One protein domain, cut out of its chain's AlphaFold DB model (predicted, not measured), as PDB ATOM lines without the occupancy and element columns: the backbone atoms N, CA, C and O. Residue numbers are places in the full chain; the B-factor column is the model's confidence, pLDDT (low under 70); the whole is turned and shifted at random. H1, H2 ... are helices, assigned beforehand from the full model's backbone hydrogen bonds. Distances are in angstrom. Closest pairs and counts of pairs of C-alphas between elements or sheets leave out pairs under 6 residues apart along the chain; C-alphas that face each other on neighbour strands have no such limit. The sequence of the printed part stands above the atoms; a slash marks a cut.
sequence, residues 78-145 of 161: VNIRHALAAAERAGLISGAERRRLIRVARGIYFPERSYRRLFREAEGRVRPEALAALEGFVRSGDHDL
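What this domain is: This is residues 78 to 145 of the 161 residues of the protein "TfuA domain-containing protein" of Sorangium cellulosum (UniProt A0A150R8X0). Two helical hairpins are laid face to face and steeply crossed: the longest helix, H2, lies side by side with H1 in one layer, and the shorter H3 lies beside H4 in the other. Contacts run round the four helices in a ring, H2 to H1 to H4 to H3 and back to H2, and the end after H4 folds back toward the beginning of H1. The printed part has 68 residues with four named helices in the order H1, H2, H3, H4 and no named strand, and its class is all helix. It is compact and rounded, with a radius of gyration of the C-alphas of 10.6 A and spans of 29 by 27 by 17 A.

Where its parts are: H2 is residues 95 to 107, 18.5 A from first to last C-alpha. H1 is residues 78 to 89, 16.6 A long, beginning at C-alpha 78 at (-22.101, 3.539, 3.584). H3 is residues 115 to 122. H4 is residues 128 to 139, 16.9 A long, ending at C-alpha 139 at (-27.554, 14.328, 15.679).

How they stand to each other: H2 and H1 form a helical hairpin and touch at a shallow tilt of 15 degrees, opposite ways; their closest C-alphas, of Arg 98 and Leu 84, are 5.9 A apart. With residues 101 to 105 alone H2 touches H3, only just about perpendicular at 72 degrees; the closest C-alphas, of Ala 105 and Leu 118, are 5.8 A apart. H3 and H4 form the second helical hairpin and touch at a shallow tilt of 14 degrees, opposite ways, closest at the C-alphas of Phe 119 and Leu 131, 6.5 A. Residues 83 to 87 of H1 touch residues 134 to 138 of H4 at a steep tilt of 60 degrees, closest at the C-alphas of Ala 87 and Leu 134, 6.9 A. H2 and H4 are only just apart, at 8.1 A. In H1, H2, H3 and H4 every O i to N i+4 pair is within hydrogen-bond range.

The domain as a whole: The two C-alphas farthest apart, of Gly 91 and Pro 111, are 29.7 A apart, while the first and last printed C-alphas, of Val 78 and Leu 145, are 7.5 A apart. The printed part has no cut and no long link. The mean pLDDT of the printed part is 94.5, and no printed residue is under 70.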
ATOM      1  N   VAL A  78     -23.005   4.189   2.629       95.44
ATOM      2  CA  VAL A  78     -22.101   3.539   3.584       95.44
ATOM      3  C   VAL A  78     -22.158   4.167   4.985       95.44
ATOM      4  O   VAL A  78     -22.168   3.430   5.974       95.44
ATOM      5  N   ASN A  79     -22.299   5.496   5.092       95.12
ATOM      6  CA  ASN A  79     -22.461   6.180   6.381       95.12
ATOM      7  C   ASN A  79     -23.812   5.831   7.012       95.12
ATOM      8  O   ASN A  79     -23.869   5.473   8.187       95.12
ATOM      9  N   ILE A  80     -24.886   5.816   6.218       95.81
ATOM     10  CA  ILE A  80     -26.214   5.407   6.697       95.81
ATOM     11  C   ILE A  80     -26.186   3.956   7.199       95.81
ATOM     12  O   ILE A  80     -26.696   3.659   8.279       95.81
ATOM     13  N   ARG A  81     -25.560   3.030   6.461       95.06
ATOM     14  CA  ARG A  81     -25.405   1.629   6.894       95.06
ATOM     15  C   ARG A  81     -24.665   1.534   8.222       95.06
ATOM     16  O   ARG A  81     -25.076   0.756   9.085       95.06
ATOM     17  N   HIS A  82     -23.594   2.311   8.371       94.94
ATOM     18  CA  HIS A  82     -22.800   2.355   9.590       94.94
ATOM     19  C   HIS A  82     -23.621   2.874  10.777       94.94
ATOM     20  O   HIS A  82     -23.692   2.197  11.804       94.94
ATOM     21  N   ALA A  83     -24.319   3.999  10.600       95.31
ATOM     22  CA  ALA A  83     -25.188   4.593  11.611       95.31
ATOM     23  C   ALA A  83     -26.286   3.624  12.062       95.31
ATOM     24  O   ALA A  83     -26.472   3.395  13.255       95.31
ATOM     25  N   LEU A  84     -26.971   2.977  11.117       96.12
ATOM     26  CA  LEU A  84     -28.037   2.027  11.435       96.12
ATOM     27  C   LEU A  84     -27.509   0.755  12.116       96.12
ATOM     28  O   LEU A  84     -28.191   0.187  12.964       96.12
ATOM     29  N   ALA A  85     -26.303   0.296  11.773       95.06
ATOM     30  CA  ALA A  85     -25.666  -0.822  12.469       95.06
ATOM     31  C   ALA A  85     -25.233  -0.443  13.897       95.06
ATOM     32  O   ALA A  85     -25.303  -1.270  14.805       95.06
ATOM     33  N   ALA A  86     -24.785   0.794  14.119       94.38
ATOM     34  CA  ALA A  86     -24.489   1.301  15.455       94.38
ATOM     35  C   ALA A  86     -25.765   1.433  16.303       94.38
ATOM     36  O   ALA A  86     -25.799   0.930  17.422       94.38
ATOM     37  N   ALA A  87     -26.837   1.986  15.733       95.19
ATOM     38  CA  ALA A  87     -28.134   2.097  16.392       95.19
ATOM     39  C   ALA A  87     -28.761   0.733  16.731       95.19
ATOM     40  O   ALA A  87     -29.341   0.579  17.804       95.19
ATOM     41  N   GLU A  88     -28.619  -0.273  15.856       96.44
ATOM     42  CA  GLU A  88     -29.050  -1.649  16.150       96.44
ATOM     43  C   GLU A  88     -28.278  -2.229  17.342       96.44
ATOM     44  O   GLU A  88     -28.884  -2.776  18.260       96.44
ATOM     45  N   ARG A  89     -26.947  -2.069  17.375       95.44
ATOM     46  CA  ARG A  89     -26.116  -2.532  18.503       95.44
ATOM     47  C   ARG A  89     -26.444  -1.817  19.814       95.44
ATOM     48  O   ARG A  89     -26.335  -2.429  20.869       95.44
ATOM     49  N   ALA A  90     -26.855  -0.555  19.742       94.00
ATOM     50  CA  ALA A  90     -27.319   0.223  20.887       94.00
ATOM     51  C   ALA A  90     -28.765  -0.114  21.313       94.00
ATOM     52  O   ALA A  90     -29.276   0.482  22.256       94.00
ATOM     53  N   GLY A  91     -29.446  -1.038  20.622       95.88
ATOM     54  CA  GLY A  91     -30.820  -1.440  20.932       95.88
ATOM     55  C   GLY A  91     -31.891  -0.414  20.545       95.88
ATOM     56  O   GLY A  91     -33.058  -0.607  20.876       95.88
ATOM     57  N   LEU A  92     -31.528   0.653  19.824       95.50
ATOM     58  CA  LEU A  92     -32.458   1.711  19.408       95.50
ATOM     59  C   LEU A  92     -33.406   1.236  18.303       95.50
ATOM     60  O   LEU A  92     -34.548   1.685  18.216       95.50
ATOM     61  N   ILE A  93     -32.930   0.316  17.460       97.19
ATOM     62  CA  ILE A  93     -33.713  -0.313  16.396       97.19
ATOM     63  C   ILE A  93     -33.477  -1.819  16.353       97.19
ATOM     64  O   ILE A  93     -32.408  -2.316  16.689       97.19
ATOM     65  N   SER A  94     -34.468  -2.556  15.865       97.56
ATOM     66  CA  SER A  94     -34.329  -3.977  15.550       97.56
ATOM     67  C   SER A  94     -33.610  -4.196  14.216       97.56
ATOM     68  O   SER A  94     -33.654  -3.359  13.309       97.56
ATOM     69  N   GLY A  95     -33.060  -5.394  14.011       97.75
ATOM     70  CA  GLY A  95     -32.491  -5.771  12.713       97.75
ATOM     71  C   GLY A  95     -33.500  -5.753  11.560       97.75
ATOM     72  O   GLY A  95     -33.132  -5.498  10.411       97.75
ATOM     73  N   ALA A  96     -34.789  -5.973  11.840       97.69
ATOM     74  CA  ALA A  96     -35.846  -5.832  10.841       97.69
ATOM     75  C   ALA A  96     -36.041  -4.367  10.418       97.69
ATOM     76  O   ALA A  96     -36.185  -4.087   9.226       97.69
ATOM     77  N   GLU A  97     -36.000  -3.434  11.372       97.69
ATOM     78  CA  GLU A  97     -36.051  -1.993  11.108       97.69
ATOM     79  C   GLU A  97     -34.803  -1.524  10.365       97.69
ATOM     80  O   GLU A  97     -34.946  -0.863   9.338       97.69
ATOM     81  N   ARG A  98     -33.602  -1.967  10.768       97.81
ATOM     82  CA  ARG A  98     -32.362  -1.685  10.028       97.81
ATOM     83  C   ARG A  98     -32.476  -2.093   8.563       97.81
ATOM     84  O   ARG A  98     -32.203  -1.287   7.676       97.81
ATOM     85  N   ARG A  99     -32.905  -3.329   8.282       97.44
ATOM     86  CA  ARG A  99     -33.070  -3.815   6.898       97.44
ATOM     87  C   ARG A  99     -34.091  -2.990   6.115       97.44
ATOM     88  O   ARG A  99     -33.873  -2.728   4.933       97.44
ATOM     89  N   ARG A 100     -35.196  -2.573   6.742       97.81
ATOM     90  CA  ARG A 100     -36.187  -1.689   6.107       97.81
ATOM     91  C   ARG A 100     -35.594  -0.318   5.788       97.81
ATOM     92  O   ARG A 100     -35.723   0.120   4.650       97.81
ATOM     93  N   LEU A 101     -34.896   0.300   6.733       97.94
ATOM     94  CA  LEU A 101     -34.280   1.617   6.565       97.94
ATOM     95  C   LEU A 101     -33.180   1.615   5.500       97.94
ATOM     96  O   LEU A 101     -33.150   2.516   4.672       97.94
ATOM     97  N   ILE A 102     -32.346   0.571   5.430       96.88
ATOM     98  CA  ILE A 102     -31.356   0.423   4.349       96.88
ATOM     99  C   ILE A 102     -32.047   0.356   2.979       96.88
ATOM    100  O   ILE A 102     -31.577   0.975   2.027       96.88
ATOM    101  N   ARG A 103     -33.174  -0.363   2.861       97.06
ATOM    102  CA  ARG A 103     -33.940  -0.415   1.603       97.06
ATOM    103  C   ARG A 103     -34.523   0.943   1.221       97.06
ATOM    104  O   ARG A 103     -34.472   1.288   0.048       97.06
ATOM    105  N   VAL A 104     -35.035   1.705   2.190       97.75
ATOM    106  CA  VAL A 104     -35.501   3.084   1.957       97.75
ATOM    107  C   VAL A 104     -34.336   3.957   1.489       97.75
ATOM    108  O   VAL A 104     -34.413   4.541   0.417       97.75
ATOM    109  N   ALA A 105     -33.220   3.965   2.222       97.06
ATOM    110  CA  ALA A 105     -32.040   4.764   1.893       97.06
ATOM    111  C   ALA A 105     -31.486   4.475   0.490       97.06
ATOM    112  O   ALA A 105     -31.122   5.399  -0.235       97.06
ATOM    113  N   ARG A 106     -31.463   3.197   0.092       95.69
ATOM    114  CA  ARG A 106     -31.041   2.765  -1.247       95.69
ATOM    115  C   ARG A 106     -32.013   3.206  -2.348       95.69
ATOM    116  O   ARG A 106     -31.581   3.420  -3.472       95.69
ATOM    117  N   GLY A 107     -33.301   3.342  -2.036       95.88
ATOM    118  CA  GLY A 107     -34.311   3.856  -2.966       95.88
ATOM    119  C   GLY A 107     -34.213   5.364  -3.213       95.88
ATOM    120  O   GLY A 107     -34.751   5.851  -4.204       95.88
ATOM    121  N   ILE A 108     -33.512   6.101  -2.346       96.69
ATOM    122  CA  ILE A 108     -33.298   7.540  -2.504       96.69
ATOM    123  C   ILE A 108     -32.102   7.778  -3.430       96.69
ATOM    124  O   ILE A 108     -30.988   7.306  -3.164       96.69
ATOM    125  N   TYR A 109     -32.332   8.556  -4.490       95.06
ATOM    126  CA  TYR A 109     -31.287   9.014  -5.402       95.06
ATOM    127  C   TYR A 109     -30.189   9.768  -4.631       95.06
ATOM    128  O   TYR A 109     -30.485  10.637  -3.808       95.06
ATOM    129  N   PHE A 110     -28.915   9.425  -4.859       93.81
ATOM    130  CA  PHE A 110     -27.806   9.828  -3.983       93.81
ATOM    131  C   PHE A 110     -27.631  11.351  -3.771       93.81
ATOM    132  O   PHE A 110     -27.244  11.717  -2.662       93.81
ATOM    133  N   PRO A 111     -27.935  12.262  -4.725       95.38
ATOM    134  CA  PRO A 111     -27.886  13.710  -4.488       95.38
ATOM    135  C   PRO A 111     -28.929  14.205  -3.493       95.38
ATOM    136  O   PRO A 111     -28.770  15.258  -2.890       95.38
ATOM    137  N   GLU A 112     -30.007  13.448  -3.323       95.94
ATOM    138  CA  GLU A 112     -31.132  13.803  -2.467       95.94
ATOM    139  C   GLU A 112     -31.124  13.025  -1.141       95.94
ATOM    140  O   GLU A 112     -31.947  13.272  -0.248       95.94
ATOM    141  N   ARG A 113     -30.207  12.058  -1.015       97.19
ATOM    142  CA  ARG A 113     -30.086  11.161   0.130       97.19
ATOM    143  C   ARG A 113     -29.652  11.959   1.352       97.19
ATOM    144  O   ARG A 113     -28.589  12.552   1.374       97.19
ATOM    145  N   SER A 114     -30.494  12.001   2.373       95.75
ATOM    146  CA  SER A 114     -30.224  12.681   3.642       95.75
ATOM    147  C   SER A 114     -30.984  11.973   4.753       95.75
ATOM    148  O   SER A 114     -32.020  11.360   4.485       95.75
ATOM    149  N   TYR A 115     -30.528  12.084   6.001       95.44
ATOM    150  CA  TYR A 115     -31.257  11.513   7.140       95.44
ATOM    151  C   TYR A 115     -32.679  12.065   7.255       95.44
ATOM    152  O   TYR A 115     -33.618  11.295   7.428       95.44
ATOM    153  N   ARG A 116     -32.867  13.373   7.029       95.25
ATOM    154  CA  ARG A 116     -34.200  13.997   7.002       95.25
ATOM    155  C   ARG A 116     -35.124  13.320   5.988       95.25
ATOM    156  O   ARG A 116     -36.276  13.027   6.297       95.25
ATOM    157  N   ARG A 117     -34.633  13.074   4.768       97.12
ATOM    158  CA  ARG A 117     -35.423  12.405   3.728       97.12
ATOM    159  C   ARG A 117     -35.653  10.930   4.040       97.12
ATOM    160  O   ARG A 117     -36.769  10.459   3.861       97.12
ATOM    161  N   LEU A 118     -34.628  10.235   4.530       97.44
ATOM    162  CA  LEU A 118     -34.720   8.844   4.964       97.44
ATOM    163  C   LEU A 118     -35.814   8.660   6.018       97.44
ATOM    164  O   LEU A 118     -36.648   7.777   5.861       97.44
ATOM    165  N   PHE A 119     -35.828   9.489   7.065       96.31
ATOM    166  CA  PHE A 119     -36.815   9.378   8.139       96.31
ATOM    167  C   PHE A 119     -38.228   9.631   7.632       96.31
ATOM    168  O   PHE A 119     -39.102   8.803   7.873       96.31
ATOM    169  N   ARG A 120     -38.421  10.681   6.825       96.62
ATOM    170  CA  ARG A 120     -39.710  10.976   6.189       96.62
ATOM    171  C   ARG A 120     -40.209   9.821   5.315       96.62
ATOM    172  O   ARG A 120     -41.365   9.434   5.394       96.62
ATOM    173  N   GLU A 121     -39.352   9.240   4.478       97.31
ATOM    174  CA  GLU A 121     -39.739   8.112   3.611       97.31
ATOM    175  C   GLU A 121     -39.912   6.783   4.365       97.31
ATOM    176  O   GLU A 121     -40.477   5.822   3.830       97.31
ATOM    177  N   ALA A 122     -39.421   6.709   5.601       96.88
ATOM    178  CA  ALA A 122     -39.567   5.561   6.481       96.88
ATOM    179  C   ALA A 122     -40.806   5.641   7.389       96.88
ATOM    180  O   ALA A 122     -41.127   4.643   8.046       96.88
ATOM    181  N   GLU A 123     -41.520   6.769   7.412       95.19
ATOM    182  CA  GLU A 123     -42.785   6.919   8.136       95.19
ATOM    183  C   GLU A 123     -43.781   5.816   7.742       95.19
ATOM    184  O   GLU A 123     -43.909   5.435   6.576       95.19
ATOM    185  N   GLY A 124     -44.433   5.218   8.741       93.69
ATOM    186  CA  GLY A 124     -45.340   4.078   8.552       93.69
ATOM    187  C   GLY A 124     -44.663   2.747   8.183       93.69
ATOM    188  O   GLY A 124     -45.337   1.721   8.125       93.69
ATOM    189  N   ARG A 125     -43.339   2.714   7.958       94.06
ATOM    190  CA  ARG A 125     -42.571   1.487   7.638       94.06
ATOM    191  C   ARG A 125     -41.773   0.947   8.826       94.06
ATOM    192  O   ARG A 125     -41.319  -0.202   8.806       94.06
ATOM    193  N   VAL A 126     -41.565   1.771   9.843       95.38
ATOM    194  CA  VAL A 126     -40.880   1.450  11.101       95.38
ATOM    195  C   VAL A 126     -41.616   2.112  12.267       95.38
ATOM    196  O   VAL A 126     -42.479   2.963  12.047       95.38
ATOM    197  N   ARG A 127     -41.300   1.705  13.500       95.81
ATOM    198  CA  ARG A 127     -41.945   2.262  14.693       95.81
ATOM    199  C   ARG A 127     -41.597   3.753  14.853       95.81
ATOM    200  O   ARG A 127     -40.430   4.104  14.654       95.81
ATOM    201  N   PRO A 128     -42.549   4.622  15.233       95.06
ATOM    202  CA  PRO A 128     -42.271   6.039  15.474       95.06
ATOM    203  C   PRO A 128     -41.158   6.272  16.505       95.06
ATOM    204  O   PRO A 128     -40.296   7.125  16.304       95.06
ATOM    205  N   GLU A 129     -41.108   5.462  17.564       95.19
ATOM    206  CA  GLU A 129     -40.103   5.565  18.630       95.19
ATOM    207  C   GLU A 129     -38.695   5.255  18.108       95.19
ATOM    208  O   GLU A 129     -37.724   5.901  18.496       95.19
ATOM    209  N   ALA A 130     -38.588   4.300  17.177       94.69
ATOM    210  CA  ALA A 130     -37.333   3.957  16.520       94.69
ATOM    211  C   ALA A 130     -36.822   5.109  15.640       94.69
ATOM    212  O   ALA A 130     -35.622   5.381  15.630       94.69
ATOM    213  N   LEU A 131     -37.713   5.809  14.924       95.31
ATOM    214  CA  LEU A 131     -37.341   6.992  14.137       95.31
ATOM    215  C   LEU A 131     -36.873   8.140  15.031       95.31
ATOM    216  O   LEU A 131     -35.825   8.719  14.761       95.31
ATOM    217  N   ALA A 132     -37.596   8.422  16.118       94.38
ATOM    218  CA  ALA A 132     -37.214   9.460  17.073       94.38
ATOM    219  C   ALA A 132     -35.852   9.163  17.730       94.38
ATOM    220  O   ALA A 132     -34.989  10.040  17.815       94.38
ATOM    221  N   ALA A 133     -35.622   7.910  18.140       92.88
ATOM    222  CA  ALA A 133     -34.347   7.476  18.705       92.88
ATOM    223  C   ALA A 133     -33.195   7.587  17.693       92.88
ATOM    224  O   ALA A 133     -32.110   8.060  18.036       92.88
ATOM    225  N   LEU A 134     -33.427   7.194  16.436       93.88
ATOM    226  CA  LEU A 134     -32.446   7.331  15.360       93.88
ATOM    227  C   LEU A 134     -32.117   8.784  15.043       93.88
ATOM    228  O   LEU A 134     -30.957   9.099  14.791       93.88
ATOM    229  N   GLU A 135     -33.110   9.665  15.050       93.56
ATOM    230  CA  GLU A 135     -32.886  11.082  14.802       93.56
ATOM    231  C   GLU A 135     -32.000  11.697  15.893       93.56
ATOM    232  O   GLU A 135     -31.046  12.413  15.582       93.56
ATOM    233  N   GLY A 136     -32.244  11.350  17.162       91.81
ATOM    234  CA  GLY A 136     -31.362  11.718  18.272       91.81
ATOM    235  C   GLY A 136     -29.948  11.149  18.119       91.81
ATOM    236  O   GLY A 136     -28.970  11.875  18.294       91.81
ATOM    237  N   PHE A 137     -29.833   9.877  17.730       91.75
ATOM    238  CA  PHE A 137     -28.546   9.210  17.519       91.75
ATOM    239  C   PHE A 137     -27.731   9.850  16.390       91.75
ATOM    240  O   PHE A 137     -26.542  10.095  16.549       91.75
ATOM    241  N   VAL A 138     -28.355  10.168  15.257       91.88
ATOM    242  CA  VAL A 138     -27.667  10.799  14.124       91.88
ATOM    243  C   VAL A 138     -27.190  12.206  14.485       91.88
ATOM    244  O   VAL A 138     -26.075  12.583  14.130       91.88
ATOM    245  N   ARG A 139     -27.971  12.981  15.248       88.31
ATOM    246  CA  ARG A 139     -27.554  14.328  15.679       88.31
ATOM    247  C   ARG A 139     -26.301  14.337  16.563       88.31
ATOM    248  O   ARG A 139     -25.655  15.377  16.632       88.31
ATOM    249  N   SER A 140     -25.932  13.223  17.203       84.25
ATOM    250  CA  SER A 140     -24.692  13.145  17.993       84.25
ATOM    251  C   SER A 140     -23.418  13.166  17.132       84.25
ATOM    252  O   SER A 140     -22.347  13.472  17.645       84.25
ATOM    253  N   GLY A 141     -23.522  12.857  15.831       75.62
ATOM    254  CA  GLY A 141     -22.409  12.899  14.875       75.62
ATOM    255  C   GLY A 141     -21.437  11.709  14.917       75.62
ATOM    256  O   GLY A 141     -20.562  11.621  14.057       75.62
ATOM    257  N   ASP A 142     -21.596  10.752  15.838       72.38
ATOM    258  CA  ASP A 142     -20.654   9.629  16.035       72.38
ATOM    259  C   ASP A 142     -20.857   8.454  15.053       72.38
ATOM    260  O   ASP A 142     -20.867   7.278  15.414       72.38
ATOM    261  N   HIS A 143     -21.117   8.758  13.781       81.94
ATOM    262  CA  HIS A 143     -21.464   7.741  12.784       81.94
ATOM    263  C   HIS A 143     -20.884   7.999  11.384       81.94
ATOM    264  O   HIS A 143     -21.182   7.250  10.448       81.94
ATOM    265  N   ASP A 144     -20.041   9.023  11.229       90.50
ATOM    266  CA  ASP A 144     -19.369   9.322   9.964       90.50
ATOM    267  C   ASP A 144     -18.162   8.394   9.745       90.50
ATOM    268  O   ASP A 144     -17.020   8.670  10.140       90.50
ATOM    269  N   LEU A 145     -18.429   7.257   9.096       94.06
ATOM    270  CA  LEU A 145     -17.411   6.269   8.765       94.06
ATOM    271  C   LEU A 145     -16.391   6.821   7.764       94.06
ATOM    272  O   LEU A 145     -15.200   6.537   7.892       94.06
TER     273      LEU A 145